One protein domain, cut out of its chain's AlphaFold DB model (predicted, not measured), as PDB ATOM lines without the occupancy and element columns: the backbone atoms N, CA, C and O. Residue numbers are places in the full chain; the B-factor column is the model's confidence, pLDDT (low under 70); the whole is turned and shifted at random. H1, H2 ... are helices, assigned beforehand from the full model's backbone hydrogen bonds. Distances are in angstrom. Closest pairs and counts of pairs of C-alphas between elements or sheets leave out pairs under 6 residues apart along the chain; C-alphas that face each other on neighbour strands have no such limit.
ATOM      1  N   ASP A  28     -81.756  34.070  38.350       80.38
ATOM      2  CA  ASP A  28     -82.848  33.662  39.243       80.38
ATOM      3  C   ASP A  28     -82.894  32.139  39.467       80.38
ATOM      4  O   ASP A  28     -83.211  31.664  40.560       80.38
ATOM      5  N   LEU A  29     -82.569  31.351  38.434       86.81
ATOM      6  CA  LEU A  29     -82.571  29.889  38.499       86.81
ATOM      7  C   LEU A  29     -81.349  29.383  39.269       86.81
ATOM      8  O   LEU A  29     -81.492  28.528  40.142       86.81
ATOM      9  N   VAL A  30     -80.166  29.946  39.003       90.06
ATOM     10  CA  VAL A  30     -78.934  29.643  39.752       90.06
ATOM     11  C   VAL A  30     -79.101  30.018  41.230       90.06
ATOM     12  O   VAL A  30     -78.745  29.232  42.113       90.06
ATOM     13  N   LEU A  31     -79.730  31.161  41.525       91.12
ATOM     14  CA  LEU A  31     -80.096  31.564  42.884       91.12
ATOM     15  C   LEU A  31     -81.115  30.602  43.519       91.12
ATOM     16  O   LEU A  31     -80.963  30.240  44.687       91.12
ATOM     17  N   SER A  32     -82.108  30.129  42.760       91.88
ATOM     18  CA  SER A  32     -83.094  29.144  43.231       91.88
ATOM     19  C   SER A  32     -82.446  27.801  43.589       91.88
ATOM     20  O   SER A  32     -82.696  27.280  44.677       91.88
ATOM     21  N   TYR A  33     -81.548  27.269  42.752       94.75
ATOM     22  CA  TYR A  33     -80.758  26.073  43.083       94.75
ATOM     23  C   TYR A  33     -79.844  26.304  44.296       94.75
ATOM     24  O   TYR A  33     -79.794  25.469  45.198       94.75
ATOM     25  N   SER A  34     -79.168  27.455  44.372       95.06
ATOM     26  CA  SER A  34     -78.334  27.830  45.525       95.06
ATOM     27  C   SER A  34     -79.145  27.856  46.828       95.06
ATOM     28  O   SER A  34     -78.717  27.307  47.845       95.06
ATOM     29  N   ASN A  35     -80.362  28.407  46.796       94.62
ATOM     30  CA  ASN A  35     -81.287  28.409  47.927       94.62
ATOM     31  C   ASN A  35     -81.798  27.003  48.292       94.62
ATOM     32  O   ASN A  35     -81.907  26.706  49.483       94.62
ATOM     33  N   LEU A  36     -82.052  26.125  47.313       95.31
ATOM     34  CA  LEU A  36     -82.412  24.722  47.559       95.31
ATOM     35  C   LEU A  36     -81.288  23.988  48.308       95.31
ATOM     36  O   LEU A  36     -81.518  23.433  49.384       95.31
ATOM     37  N   PHE A  37     -80.059  24.036  47.782       95.25
ATOM     38  CA  PHE A  37     -78.910  23.377  48.405       95.25
ATOM     39  C   PHE A  37     -78.594  23.958  49.786       95.25
ATOM     40  O   PHE A  37     -78.322  23.194  50.710       95.25
ATOM     41  N   ARG A  38     -78.707  25.281  49.979       95.50
ATOM     42  CA  ARG A  38     -78.595  25.897  51.314       95.50
ATOM     43  C   ARG A  38     -79.569  25.268  52.305       95.50
ATOM     44  O   ARG A  38     -79.130  24.866  53.378       95.50
ATOM     45  N   ILE A  39     -80.846  25.122  51.944       95.25
ATOM     46  CA  ILE A  39     -81.846  24.522  52.837       95.25
ATOM     47  C   ILE A  39     -81.519  23.051  53.144       95.25
ATOM     48  O   ILE A  39     -81.616  22.658  54.309       95.25
ATOM     49  N   PHE A  40     -81.090  22.256  52.156       94.75
ATOM     50  CA  PHE A  40     -80.661  20.868  52.391       94.75
ATOM     51  C   PHE A  40     -79.465  20.776  53.353       94.75
ATOM     52  O   PHE A  40     -79.478  19.948  54.259       94.75
ATOM     53  N   TYR A  41     -78.485  21.675  53.234       95.62
ATOM     54  CA  TYR A  41     -77.358  21.789  54.170       95.62
ATOM     55  C   TYR A  41     -77.688  22.601  55.444       95.62
ATOM     56  O   TYR A  41     -76.787  23.027  56.163       95.62
ATOM     57  N   ASN A  42     -78.976  22.809  55.758       93.25
ATOM     58  CA  ASN A  42     -79.479  23.524  56.943       93.25
ATOM     59  C   ASN A  42     -78.997  24.992  57.083       93.25
ATOM     60  O   ASN A  42     -79.093  25.596  58.153       93.25
ATOM     61  N   HIS A  43     -78.524  25.600  55.995       94.12
ATOM     62  CA  HIS A  43     -78.213  27.024  55.906       94.12
ATOM     63  C   HIS A  43     -79.468  27.852  55.562       94.12
ATOM     64  O   HIS A  43     -80.379  27.364  54.886       94.12
ATOM     65  N   PRO A  44     -79.542  29.127  55.989       89.44
ATOM     66  CA  PRO A  44     -80.654  29.999  55.626       89.44
ATOM     67  C   PRO A  44     -80.644  30.314  54.115       89.44
ATOM     68  O   PRO A  44     -79.593  30.676  53.572       89.44
ATOM     69  N   PRO A  45     -81.795  30.230  53.421       93.19
ATOM     70  CA  PRO A  45     -81.902  30.695  52.044       93.19
ATOM     71  C   PRO A  45     -81.822  32.229  51.998       93.19
ATOM     72  O   PRO A  45     -82.333  32.923  52.880       93.19
ATOM     73  N   SER A  46     -81.189  32.765  50.957       92.12
ATOM     74  CA  SER A  46     -81.234  34.193  50.630       92.12
ATOM     75  C   SER A  46     -82.526  34.489  49.873       92.12
ATOM     76  O   SER A  46     -82.605  34.244  48.672       92.12
ATOM     77  N   LEU A  47     -83.519  34.987  50.611       93.06
ATOM     78  CA  LEU A  47     -84.826  35.435  50.127       93.06
ATOM     79  C   LEU A  47     -85.081  36.867  50.629       93.06
ATOM     80  O   LEU A  47     -84.673  37.197  51.751       93.06
ATOM     81  N   ASP A  48     -85.760  37.704  49.847       93.31
ATOM     82  CA  ASP A  48     -86.063  39.097  50.197       93.31
ATOM     83  C   ASP A  48     -86.920  39.179  51.477       93.31
ATOM     84  O   ASP A  48     -88.010  38.626  51.562       93.31
ATOM     85  N   THR A  49     -86.438  39.877  52.510       94.06
ATOM     86  CA  THR A  49     -87.159  40.042  53.793       94.06
ATOM     87  C   THR A  49     -87.904  41.376  53.912       94.06
ATOM     88  O   THR A  49     -88.570  41.635  54.917       94.06
ATOM     89  N   VAL A  50     -87.820  42.235  52.893       93.31
ATOM     90  CA  VAL A  50     -88.347  43.603  52.879       93.31
ATOM     91  C   VAL A  50     -89.507  43.729  51.893       93.31
ATOM     92  O   VAL A  50     -90.572  44.228  52.280       93.31
ATOM     93  N   ASN A  51     -89.356  43.253  50.654       94.12
ATOM     94  CA  ASN A  51     -90.393  43.304  49.627       94.12
ATOM     95  C   ASN A  51     -91.077  41.944  49.421       94.12
ATOM     96  O   ASN A  51     -90.574  41.049  48.747       94.12
ATOM     97  N   ILE A  52     -92.310  41.847  49.921       94.62
ATOM     98  CA  ILE A  52     -93.153  40.655  49.795       94.62
ATOM     99  C   ILE A  52     -93.475  40.263  48.339       94.62
ATOM    100  O   ILE A  52     -93.771  39.102  48.081       94.62
ATOM    101  N   ALA A  53     -93.403  41.193  47.376       92.81
ATOM    102  CA  ALA A  53     -93.611  40.864  45.963       92.81
ATOM    103  C   ALA A  53     -92.432  40.070  45.371       92.81
ATOM    104  O   ALA A  53     -92.664  39.092  44.664       92.81
ATOM    105  N   ASN A  54     -91.194  40.447  45.711       93.69
ATOM    106  CA  ASN A  54     -89.983  39.711  45.331       93.69
ATOM    107  C   ASN A  54     -89.971  38.345  46.026       93.69
ATOM    108  O   ASN A  54     -89.951  37.311  45.362       93.69
ATOM    109  N   ALA A  55     -90.145  38.351  47.352       94.31
ATOM    110  CA  ALA A  55     -90.208  37.148  48.176       94.31
ATOM    111  C   ALA A  55     -91.250  36.134  47.676       94.31
ATOM    112  O   ALA A  55     -90.990  34.935  47.663       94.31
ATOM    113  N   TYR A  56     -92.423  36.595  47.221       94.81
ATOM    114  CA  TYR A  56     -93.441  35.736  46.612       94.81
ATOM    115  C   TYR A  56     -92.947  35.058  45.323       94.81
ATOM    116  O   TYR A  56     -93.197  33.867  45.134       94.81
ATOM    117  N   VAL A  57     -92.245  35.780  44.440       94.31
ATOM    118  CA  VAL A  57     -91.696  35.222  43.190       94.31
ATOM    119  C   VAL A  57     -90.581  34.220  43.487       94.31
ATOM    120  O   VAL A  57     -90.646  33.094  42.994       94.31
ATOM    121  N   GLU A  58     -89.632  34.583  44.351       93.94
ATOM    122  CA  GLU A  58     -88.522  33.725  44.783       93.94
ATOM    123  C   GLU A  58     -89.036  32.444  45.465       93.94
ATOM    124  O   GLU A  58     -88.646  31.332  45.106       93.94
ATOM    125  N   CYS A  59     -89.982  32.572  46.404       95.44
ATOM    126  CA  CYS A  59     -90.608  31.426  47.064       95.44
ATOM    127  C   CYS A  59     -91.388  30.556  46.070       95.44
ATOM    128  O   CYS A  59     -91.343  29.334  46.171       95.44
ATOM    129  N   LYS A  60     -92.083  31.146  45.090       94.94
ATOM    130  CA  LYS A  60     -92.800  30.395  44.047       94.94
ATOM    131  C   LYS A  60     -91.839  29.614  43.141       94.94
ATOM    132  O   LYS A  60     -92.129  28.460  42.828       94.94
ATOM    133  N   GLN A  61     -90.721  30.217  42.727       94.06
ATOM    134  CA  GLN A  61     -89.669  29.545  41.951       94.06
ATOM    135  C   GLN A  61     -89.073  28.380  42.755       94.06
ATOM    136  O   GLN A  61     -89.050  27.248  42.274       94.06
ATOM    137  N   LEU A  62     -88.687  28.632  44.008       95.06
ATOM    138  CA  LEU A  62     -88.084  27.639  44.898       95.06
ATOM    139  C   LEU A  62     -89.050  26.496  45.262       95.06
ATOM    140  O   LEU A  62     -88.619  25.348  45.331       95.06
ATOM    141  N   LEU A  63     -90.351  26.768  45.428       95.81
ATOM    142  CA  LEU A  63     -91.375  25.730  45.601       95.81
ATOM    143  C   LEU A  63     -91.558  24.880  44.345       95.81
ATOM    144  O   LEU A  63     -91.656  23.669  44.466       95.81
ATOM    145  N   HIS A  64     -91.593  25.475  43.152       94.69
ATOM    146  CA  HIS A  64     -91.748  24.701  41.916       94.69
ATOM    147  C   HIS A  64     -90.510  23.840  41.613       94.69
ATOM    148  O   HIS A  64     -90.635  22.707  41.153       94.69
ATOM    149  N   LEU A  65     -89.318  24.343  41.938       94.88
ATOM    150  CA  LEU A  65     -88.077  23.577  41.866       94.88
ATOM    151  C   LEU A  65     -88.065  22.449  42.914       94.88
ATOM    152  O   LEU A  65     -87.653  21.336  42.614       94.88
ATOM    153  N   ALA A  66     -88.586  22.689  44.119       95.50
ATOM    154  CA  ALA A  66     -88.742  21.654  45.139       95.50
ATOM    155  C   ALA A  66     -89.810  20.596  44.786       95.50
ATOM    156  O   ALA A  66     -89.628  19.434  45.126       95.50
ATOM    157  N   ASP A  67     -90.883  20.975  44.091       95.31
ATOM    158  CA  ASP A  67     -91.920  20.084  43.542       95.31
ATOM    159  C   ASP A  67     -91.317  19.109  42.509       95.31
ATOM    160  O   ASP A  67     -91.522  17.902  42.596       95.31
ATOM    161  N   LEU A  68     -90.448  19.611  41.619       95.19
ATOM    162  CA  LEU A  68     -89.717  18.814  40.618       95.19
ATOM    163  C   LEU A  68     -88.804  17.724  41.223       95.19
ATOM    164  O   LEU A  68     -88.542  16.719  40.565       95.19
ATOM    165  N   TYR A  69     -88.328  17.910  42.459       95.69
ATOM    166  CA  TYR A  69     -87.440  16.977  43.171       95.69
ATOM    167  C   TYR A  69     -88.101  16.291  44.392       95.69
ATOM    168  O   TYR A  69     -87.386  15.744  45.228       95.69
ATOM    169  N   ASP A  70     -89.434  16.361  44.537       95.50
ATOM    170  CA  ASP A  70     -90.220  15.922  45.722       95.50
ATOM    171  C   ASP A  70     -89.649  16.389  47.087       95.50
ATOM    172  O   ASP A  70     -89.778  15.764  48.142       95.50
ATOM    173  N   ALA A  71     -89.013  17.558  47.085       96.00
ATOM    174  CA  ALA A  71     -88.366  18.168  48.241       96.00
ATOM    175  C   ALA A  71     -89.312  19.065  49.064       96.00
ATOM    176  O   ALA A  71     -88.891  19.668  50.056       96.00
ATOM    177  N   LEU A  72     -90.594  19.176  48.687       95.50
ATOM    178  CA  LEU A  72     -91.580  20.063  49.331       95.50
ATOM    179  C   LEU A  72     -91.710  19.850  50.849       95.50
ATOM    180  O   LEU A  72     -92.002  20.795  51.579       95.50
ATOM    181  N   SER A  73     -91.460  18.632  51.337       95.12
ATOM    182  CA  SER A  73     -91.422  18.292  52.767       95.12
ATOM    183  C   SER A  73     -90.330  19.039  53.550       95.12
ATOM    184  O   SER A  73     -90.544  19.388  54.710       95.12
ATOM    185  N   VAL A  74     -89.184  19.316  52.920       94.81
ATOM    186  CA  VAL A  74     -88.023  19.994  53.523       94.81
ATOM    187  C   VAL A  74     -88.058  21.500  53.252       94.81
ATOM    188  O   VAL A  74     -87.748  22.307  54.131       94.81
ATOM    189  N   ILE A  75     -88.451  21.886  52.035       96.00
ATOM    190  CA  ILE A  75     -88.427  23.279  51.570       96.00
ATOM    191  C   ILE A  75     -89.649  24.070  52.067       96.00
ATOM    192  O   ILE A  75     -89.501  25.214  52.505       96.00
ATOM    193  N   GLY A  76     -90.839  23.458  52.069       94.94
ATOM    194  CA  GLY A  76     -92.105  24.087  52.465       94.94
ATOM    195  C   GLY A  76     -92.059  24.772  53.839       94.94
ATOM    196  O   GLY A  76     -92.297  25.980  53.901       94.94
ATOM    197  N   PRO A  77     -91.639  24.086  54.923       95.00
ATOM    198  CA  PRO A  77     -91.542  24.683  56.260       95.00
ATOM    199  C   PRO A  77     -90.586  25.884  56.362       95.00
ATOM    200  O   PRO A  77     -90.783  26.765  57.201       95.00
ATOM    201  N   ARG A  78     -89.547  25.959  55.514       94.88
ATOM    202  CA  ARG A  78     -88.631  27.116  55.487       94.88
ATOM    203  C   ARG A  78     -89.263  28.321  54.803       94.88
ATOM    204  O   ARG A  78     -89.067  29.444  55.262       94.88
ATOM    205  N   ILE A  79     -90.026  28.080  53.739       95.69
ATOM    206  CA  ILE A  79     -90.757  29.111  53.000       95.69
ATOM    207  C   ILE A  79     -91.951  29.623  53.810       95.69
ATOM    208  O   ILE A  79     -92.143  30.833  53.883       95.69
ATOM    209  N   ASP A  80     -92.684  28.747  54.500       95.44
ATOM    210  CA  ASP A  80     -93.739  29.137  55.441       95.44
ATOM    211  C   ASP A  80     -93.189  30.060  56.542       95.44
ATOM    212  O   ASP A  80     -93.631  31.201  56.682       95.44
ATOM    213  N   HIS A  81     -92.128  29.638  57.241       94.50
ATOM    214  CA  HIS A  81     -91.472  30.471  58.252       94.50
ATOM    215  C   HIS A  81     -90.924  31.795  57.684       94.50
ATOM    216  O   HIS A  81     -90.980  32.823  58.359       94.50
ATOM    217  N   HIS A  82     -90.409  31.811  56.450       94.75
ATOM    218  CA  HIS A  82     -89.984  33.048  55.794       94.75
ATOM    219  C   HIS A  82     -91.173  33.990  55.528       94.75
ATOM    220  O   HIS A  82     -91.121  35.158  55.914       94.75
ATOM    221  N   LEU A  83     -92.260  33.491  54.930       95.25
ATOM    222  CA  LEU A  83     -93.428  34.296  54.564       95.25
ATOM    223  C   LEU A  83     -94.177  34.826  55.795       95.25
ATOM    224  O   LEU A  83     -94.549  36.001  55.830       95.25
ATOM    225  N   LEU A  84     -94.350  34.008  56.838       94.81
ATOM    226  CA  LEU A  84     -95.038  34.409  58.071       94.81
ATOM    227  C   LEU A  84     -94.349  35.590  58.784       94.81
ATOM    228  O   LEU A  84     -95.026  36.392  59.432       94.81
ATOM    229  N   ARG A  85     -93.034  35.792  58.593       95.00
ATOM    230  CA  ARG A  85     -92.300  36.960  59.125       95.00
ATOM    231  C   ARG A  85     -92.724  38.300  58.512       95.00
ATOM    232  O   ARG A  85     -92.415  39.340  59.094       95.00
ATOM    233  N   PHE A  86     -93.493  38.324  57.420       95.12
ATOM    234  CA  PHE A  86     -94.139  39.553  56.938       95.12
ATOM    235  C   PHE A  86     -95.358  39.985  57.783       95.12
ATOM    236  O   PHE A  86     -95.845  41.107  57.611       95.12
ATOM    237  N   HIS A  87     -95.833  39.148  58.715       94.06
ATOM    238  CA  HIS A  87     -96.936  39.442  59.641       94.06
ATOM    239  C   HIS A  87     -98.167  40.035  58.912       94.06
ATOM    240  O   HIS A  87     -98.623  39.505  57.902       94.06
ATOM    241  N   SER A  88     -98.699  41.172  59.374       94.19
ATOM    242  CA  SER A  88     -99.885  41.833  58.803       94.19
ATOM    243  C   SER A  88     -99.729  42.310  57.351       94.19
ATOM    244  O   SER A  88    -100.732  42.637  56.714       94.19
ATOM    245  N   ARG A  89     -98.507  42.337  56.796       95.19
ATOM    246  CA  ARG A  89     -98.273  42.614  55.367       95.19
ATOM    247  C   ARG A  89     -98.607  41.401  54.493       95.19
ATOM    248  O   ARG A  89     -99.055  41.607  53.370       95.19
ATOM    249  N   LEU A  90     -98.447  40.176  55.009       96.00
ATOM    250  CA  LEU A  90     -98.800  38.935  54.308       96.00
ATOM    251  C   LEU A  90    -100.311  38.817  54.125       96.00
ATOM    252  O   LEU A  90    -100.783  38.763  52.995       96.00
ATOM    253  N   TRP A  91    -101.072  38.870  55.220       96.19
ATOM    254  CA  TRP A  91    -102.532  38.706  55.196       96.19
ATOM    255  C   TRP A  91    -103.211  39.729  54.264       96.19
ATOM    256  O   TRP A  91    -104.079  39.378  53.470       96.19
ATOM    257  N   LYS A  92    -102.712  40.975  54.230       95.69
ATOM    258  CA  LYS A  92    -103.165  42.017  53.286       95.69
ATOM    259  C   LYS A  92    -102.860  41.718  51.809       95.69
ATOM    260  O   LYS A  92    -103.592  42.199  50.949       95.69
ATOM    261  N   GLN A  93    -101.806  40.962  51.490       95.69
ATOM    262  CA  GLN A  93    -101.532  40.511  50.117       95.69
ATOM    263  C   GLN A  93    -102.335  39.261  49.748       95.69
ATOM    264  O   GLN A  93    -102.803  39.171  48.615       95.69
ATOM    265  N   ILE A  94    -102.556  38.345  50.698       96.38
ATOM    266  CA  ILE A  94    -103.427  37.175  50.510       96.38
ATOM    267  C   ILE A  94    -104.852  37.637  50.182       96.38
ATOM    268  O   ILE A  94    -105.388  37.238  49.152       96.38
ATOM    269  N   ALA A  95    -105.409  38.573  50.958       94.38
ATOM    270  CA  ALA A  95    -106.711  39.192  50.695       94.38
ATOM    271  C   ALA A  95    -106.814  39.872  49.314       94.38
ATOM    272  O   ALA A  95    -107.895  39.930  48.728       94.38
ATOM    273  N   LYS A  96    -105.694  40.392  48.788       93.88
ATOM    274  CA  LYS A  96    -105.633  41.089  47.494       93.88
ATOM    275  C   LYS A  96    -105.480  40.139  46.299       93.88
ATOM    276  O   LYS A  96    -105.948  40.469  45.213       93.88
ATOM    277  N   TYR A  97    -104.840  38.983  46.484       93.25
ATOM    278  CA  TYR A  97    -104.584  38.004  45.419       93.25
ATOM    279  C   TYR A  97    -104.861  36.545  45.859       93.25
ATOM    280  O   TYR A  97    -103.944  35.716  45.798       93.25
ATOM    281  N   PRO A  98    -106.091  36.182  46.286       94.25
ATOM    282  CA  PRO A  98    -106.331  34.898  46.951       94.25
ATOM    283  C   PRO A  98    -105.941  33.647  46.138       94.25
ATOM    284  O   PRO A  98    -105.228  32.809  46.692       94.25
ATOM    285  N   PRO A  99    -106.276  33.503  44.833       92.69
ATOM    286  CA  PRO A  99    -105.918  32.301  44.062       92.69
ATOM    287  C   PRO A  99    -104.405  32.046  43.967       92.69
ATOM    288  O   PRO A  99    -103.956  30.900  44.031       92.69
ATOM    289  N   SER A 100    -103.609  33.116  43.875       92.88
ATOM    290  CA  SER A 100    -102.143  33.051  43.847       92.88
ATOM    291  C   SER A 100    -101.577  32.470  45.144       92.88
ATOM    292  O   SER A 100    -100.741  31.565  45.116       92.88
ATOM    293  N   TYR A 101    -102.068  32.951  46.289       95.44
ATOM    294  CA  TYR A 101    -101.626  32.474  47.599       95.44
ATOM    295  C   TYR A 101    -102.226  31.116  47.984       95.44
ATOM    296  O   TYR A 101    -101.573  30.374  48.711       95.44
ATOM    297  N   LEU A 102    -103.387  30.733  47.441       94.62
ATOM    298  CA  LEU A 102    -103.953  29.390  47.608       94.62
ATOM    299  C   LEU A 102    -103.006  28.325  47.032       94.62
ATOM    300  O   LEU A 102    -102.643  27.374  47.726       94.62
ATOM    301  N   LYS A 103    -102.532  28.525  45.792       92.94
ATOM    302  CA  LYS A 103    -101.570  27.614  45.149       92.94
ATOM    303  C   LYS A 103    -100.199  27.631  45.838       92.94
ATOM    304  O   LYS A 103     -99.590  26.575  45.994       92.94
ATOM    305  N   LEU A 104     -99.736  28.801  46.287       94.94
ATOM    306  CA  LEU A 104     -98.489  28.930  47.049       94.94
ATOM    307  C   LEU A 104     -98.558  28.182  48.392       94.94
ATOM    308  O   LEU A 104     -97.656  27.410  48.708       94.94
ATOM    309  N   GLY A 105     -99.634  28.378  49.161       95.19
ATOM    310  CA  GLY A 105     -99.847  27.746  50.464       95.19
ATOM    311  C   GLY A 105     -99.970  26.226  50.371       95.19
ATOM    312  O   GLY A 105     -99.406  25.524  51.208       95.19
ATOM    313  N   PHE A 106    -100.622  25.720  49.317       94.25
ATOM    314  CA  PHE A 106    -100.688  24.288  49.016       94.25
ATOM    315  C   PHE A 106     -99.291  23.686  48.785       94.25
ATOM    316  O   PHE A 106     -98.912  22.744  49.479       94.25
ATOM    317  N   LEU A 107     -98.493  24.270  47.878       94.06
ATOM    318  CA  LEU A 107     -97.129  23.799  47.595       94.06
ATOM    319  C   LEU A 107     -96.210  23.915  48.822       94.06
ATOM    320  O   LEU A 107     -95.480  22.980  49.139       94.06
ATOM    321  N   ALA A 108     -96.291  25.020  49.571       95.19
ATOM    322  CA  ALA A 108     -95.545  25.211  50.817       95.19
ATOM    323  C   ALA A 108     -95.988  24.279  51.960       95.19
ATOM    324  O   ALA A 108     -95.341  24.256  53.007       95.19
ATOM    325  N   ARG A 109     -97.099  23.545  51.788       94.75
ATOM    326  CA  ARG A 109     -97.789  22.763  52.829       94.75
ATOM    327  C   ARG A 109     -98.168  23.621  54.058       94.75
ATOM    328  O   ARG A 109     -98.344  23.107  55.161       94.75
ATOM    329  N   SER A 110     -98.329  24.935  53.860       96.50
ATOM    330  CA  SER A 110     -98.663  25.917  54.899       96.50
ATOM    331  C   SER A 110    -100.164  25.942  55.154       96.50
ATOM    332  O   SER A 110    -100.937  26.496  54.367       96.50
ATOM    333  N   LYS A 111    -100.588  25.388  56.296       96.06
ATOM    334  CA  LYS A 111    -102.002  25.386  56.696       96.06
ATOM    335  C   LYS A 111    -102.575  26.803  56.805       96.06
ATOM    336  O   LYS A 111    -103.702  27.010  56.374       96.06
ATOM    337  N   ALA A 112    -101.814  27.756  57.352       96.00
ATOM    338  CA  ALA A 112    -102.288  29.116  57.625       96.00
ATOM    339  C   ALA A 112    -102.446  29.962  56.349       96.00
ATOM    340  O   ALA A 112    -103.482  30.595  56.153       96.00
ATOM    341  N   ILE A 113    -101.449  29.938  55.453       96.69
ATOM    342  CA  ILE A 113    -101.515  30.661  54.172       96.69
ATOM    343  C   ILE A 113    -102.619  30.066  53.292       96.69
ATOM    344  O   ILE A 113    -103.397  30.807  52.691       96.69
ATOM    345  N   TYR A 114    -102.724  28.734  53.259       96.38
ATOM    346  CA  TYR A 114    -103.769  28.034  52.518       96.38
ATOM    347  C   TYR A 114    -105.175  28.341  53.055       96.38
ATOM    348  O   TYR A 114    -106.062  28.649  52.262       96.38
ATOM    349  N   SER A 115    -105.393  28.309  54.378       96.38
ATOM    350  CA  SER A 115    -106.717  28.575  54.954       96.38
ATOM    351  C   SER A 115    -107.181  30.011  54.726       96.38
ATOM    352  O   SER A 115    -108.330  30.203  54.342       96.38
ATOM    353  N   GLU A 116    -106.309  31.008  54.902       96.44
ATOM    354  CA  GLU A 116    -106.686  32.414  54.688       96.44
ATOM    355  C   GLU A 116    -107.014  32.684  53.209       96.44
ATOM    356  O   GLU A 116    -108.028  33.302  52.881       96.44
ATOM    357  N   ALA A 117    -106.199  32.151  52.292       95.94
ATOM    358  CA  ALA A 117    -106.458  32.250  50.860       95.94
ATOM    359  C   ALA A 117    -107.784  31.574  50.466       95.94
ATOM    360  O   ALA A 117    -108.549  32.133  49.679       95.94
ATOM    361  N   LEU A 118    -108.080  30.403  51.037       95.06
ATOM    362  CA  LEU A 118    -109.319  29.665  50.796       95.06
ATOM    363  C   LEU A 118    -110.553  30.409  51.338       95.06
ATOM    364  O   LEU A 118    -111.557  30.495  50.635       95.06
ATOM    365  N   ILE A 119    -110.466  31.011  52.531       95.00
ATOM    366  CA  ILE A 119    -111.532  31.848  53.112       95.00
ATOM    367  C   ILE A 119    -111.860  33.024  52.183       95.00
ATOM    368  O   ILE A 119    -113.031  33.263  51.887       95.00
ATOM    369  N   HIS A 120    -110.847  33.726  51.667       94.31
ATOM    370  CA  HIS A 120    -111.073  34.819  50.719       94.31
ATOM    371  C   HIS A 120    -111.616  34.347  49.362       94.31
ATOM    372  O   HIS A 120    -112.431  35.055  48.776       94.31
ATOM    373  N   VAL A 121    -111.216  33.169  48.870       93.31
ATOM    374  CA  VAL A 121    -111.790  32.571  47.651       93.31
ATOM    375  C   VAL A 121    -113.283  32.275  47.823       93.31
ATOM    376  O   VAL A 121    -114.083  32.692  46.986       93.31
ATOM    377  N   ILE A 122    -113.665  31.611  48.917       93.62
ATOM    378  CA  ILE A 122    -115.061  31.258  49.220       93.62
ATOM    379  C   ILE A 122    -115.894  32.531  49.439       93.62
ATOM    380  O   ILE A 122    -116.965  32.682  48.856       93.62
ATOM    381  N   GLY A 123    -115.376  33.494  50.210       90.00
ATOM    382  CA  GLY A 123    -116.041  34.775  50.480       90.00
ATOM    383  C   GLY A 123    -116.164  35.716  49.272       90.00
ATOM    384  O   GLY A 123    -116.876  36.714  49.356       90.00
ATOM    385  N   GLN A 124    -115.494  35.415  48.155       89.88
ATOM    386  CA  GLN A 124    -115.623  36.129  46.878       89.88
ATOM    387  C   GLN A 124    -116.442  35.343  45.837       89.88
ATOM    388  O   GLN A 124    -116.510  35.748  44.676       89.88
ATOM    389  N   TRP A 125    -117.063  34.217  46.200       88.56
ATOM    390  CA  TRP A 125    -117.862  33.422  45.267       88.56
ATOM    391  C   TRP A 125    -119.203  34.105  44.925       88.56
ATOM    392  O   TRP A 125    -119.826  34.687  45.810       88.56
ATOM    393  N   PRO A 126    -119.692  34.052  43.666       88.94
ATOM    394  CA  PRO A 126    -119.107  33.399  42.488       88.94
ATOM    395  C   PRO A 126    -118.096  34.261  41.707       88.94
ATOM    396  O   PRO A 126    -117.519  33.782  40.734       88.94
ATOM    397  N   ALA A 127    -117.846  35.514  42.102       85.31
ATOM    398  CA  ALA A 127    -116.962  36.430  41.369       85.31
ATOM    399  C   ALA A 127    -115.492  35.956  41.292       85.31
ATOM    400  O   ALA A 127    -114.805  36.253  40.313       85.31
ATOM    401  N   GLY A 128    -115.018  35.186  42.279       78.75
ATOM    402  CA  GLY A 128    -113.691  34.556  42.278       78.75
ATOM    403  C   GLY A 128    -113.562  33.311  41.381       78.75
ATOM    404  O   GLY A 128    -112.458  32.989  40.938       78.75
ATOM    405  N   ALA A 129    -114.671  32.636  41.052       85.44
ATOM    406  CA  ALA A 129    -114.687  31.383  40.288       85.44
ATOM    407  C   ALA A 129    -113.905  31.409  38.948       85.44
ATOM    408  O   ALA A 129    -113.122  30.484  38.706       85.44
ATOM    409  N   PRO A 130    -114.029  32.433  38.067       87.56
ATOM    410  CA  PRO A 130    -113.308  32.446  36.790       87.56
ATOM    411  C   PRO A 130    -111.780  32.539  36.925       87.56
ATOM    412  O   PRO A 130    -111.086  32.190  35.976       87.56
ATOM    413  N   GLN A 131    -111.238  32.969  38.073       84.94
ATOM    414  CA  GLN A 131    -109.784  33.038  38.284       84.94
ATOM    415  C   GLN A 131    -109.164  31.671  38.616       84.94
ATOM    416  O   GLN A 131    -107.978  31.459  38.377       84.94
ATOM    417  N   LEU A 132    -109.960  30.745  39.160       85.81
ATOM    418  CA  LEU A 132    -109.522  29.410  39.588       85.81
ATOM    419  C   LEU A 132    -109.786  28.331  38.530       85.81
ATOM    420  O   LEU A 132    -109.152  27.274  38.549       85.81
ATOM    421  N   ARG A 133    -110.721  28.584  37.606       85.25
ATOM    422  CA  ARG A 133    -111.196  27.604  36.622       85.25
ATOM    423  C   ARG A 133    -110.048  27.115  35.733       85.25
ATOM    424  O   ARG A 133    -109.435  27.896  35.013       85.25
ATOM    425  N   GLY A 134    -109.754  25.816  35.798       83.62
ATOM    426  CA  GLY A 134    -108.634  25.191  35.080       83.62
ATOM    427  C   GLY A 134    -107.243  25.403  35.700       83.62
ATOM    428  O   GLY A 134    -106.263  24.943  35.125       83.62
ATOM    429  N   GLN A 135    -107.130  26.071  36.858       84.94
ATOM    430  CA  GLN A 135    -105.859  26.245  37.586       84.94
ATOM    431  C   GLN A 135    -105.734  25.365  38.843       84.94
ATOM    432  O   GLN A 135    -104.615  25.155  39.327       84.94
ATOM    433  N   VAL A 136    -106.862  24.872  39.365       87.12
ATOM    434  CA  VAL A 136    -106.957  23.969  40.525       87.12
ATOM    435  C   VAL A 136    -107.359  22.553  40.109       87.12
ATOM    436  O   VAL A 136    -107.916  22.346  39.032       87.12
ATOM    437  N   SER A 137    -107.078  21.573  40.970       89.88
ATOM    438  CA  SER A 137    -107.543  20.194  40.810       89.88
ATOM    439  C   SER A 137    -109.056  20.076  41.033       89.88
ATOM    440  O   SER A 137    -109.638  20.838  41.806       89.88
TER     441      SER A 137
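Overview. This is residues 28 to 137 of the 319 residues of an uncharacterized protein of Eremomyces bilateralis CBS 781.70 (UniProt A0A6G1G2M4). Two helical hairpins, H2 with H3 and H5 with H6, follow one another along the long axis and join where H5 packs on H2. H1 crosses H2 at one end, H4 packs on H6, and short H7 lies near H5. The printed part has 110 residues with seven named helices, H1 to H7 in chain order, and no named strand: all helix. It is compact, with a radius of gyration of the C-alphas of 14.0 A, yet elongated, spanning 44 by 29 by 23 A.

Arrangement. The hub, H2, residues 52 to 68, forms a hairpin with H3, residues 72 to 84, at a shallow tilt of 7 degrees, opposite ways; the closest C-alphas, of Ala 66 and Leu 72, are 5.3 A apart. H1, residues 28 to 40, touches H2 at a steep tilt of 69 degrees, only just short of about perpendicular; their closest C-alphas, of Ser 32 and Leu 62, are 5.5 A apart. With residues 36 to 40 alone H1 touches H3, the closest C-alphas being those of Ile 39 and Ile 75, 6.8 A apart. H5, residues 98 to 107, touches residues 60 to 67 of H2 alone; the closest C-alphas, of Leu 63 and Leu 107, are 6.4 A apart. H2, H3 and H5 form an up-and-down bundle, each running against the one before. H5 and H6, residues 111 to 123, are a hairpin at a shallow tilt of 30 degrees, with the closest C-alphas, of Gly 105 and Tyr 114, 4.4 A apart. H4, residues 88 to 94, touches residues 113 to 117 of H6 alone, Ile 94 and Ala 117 having the closest C-alphas, 5.8 A. H7, residues 129 to 132, is close to H5 but not clearly touching. Every O i to N i+4 pair is within hydrogen-bond range in H1, H2, H5 and H6, against 7 of 9 in H3 and 2 of 3 in H4; H7 is too short for one.

Along the chain. H2 is 23.9 A long, H1 18.5 A, H6 18.0 A and H3 17.2 A. H1 begins at C-alpha 28 (-82.848, 33.662, 39.243); H7 ends at C-alpha 132 (-109.522, 29.410, 39.588).

Size, cuts and confidence. The farthest C-alphas, of Tyr 41 and Pro 126, are 44.9 A apart. The printed part has no cut; the link from H1 to H2 is long, the others tight. Mean pLDDT of the printed part is 93.3, and no printed residue is under 70.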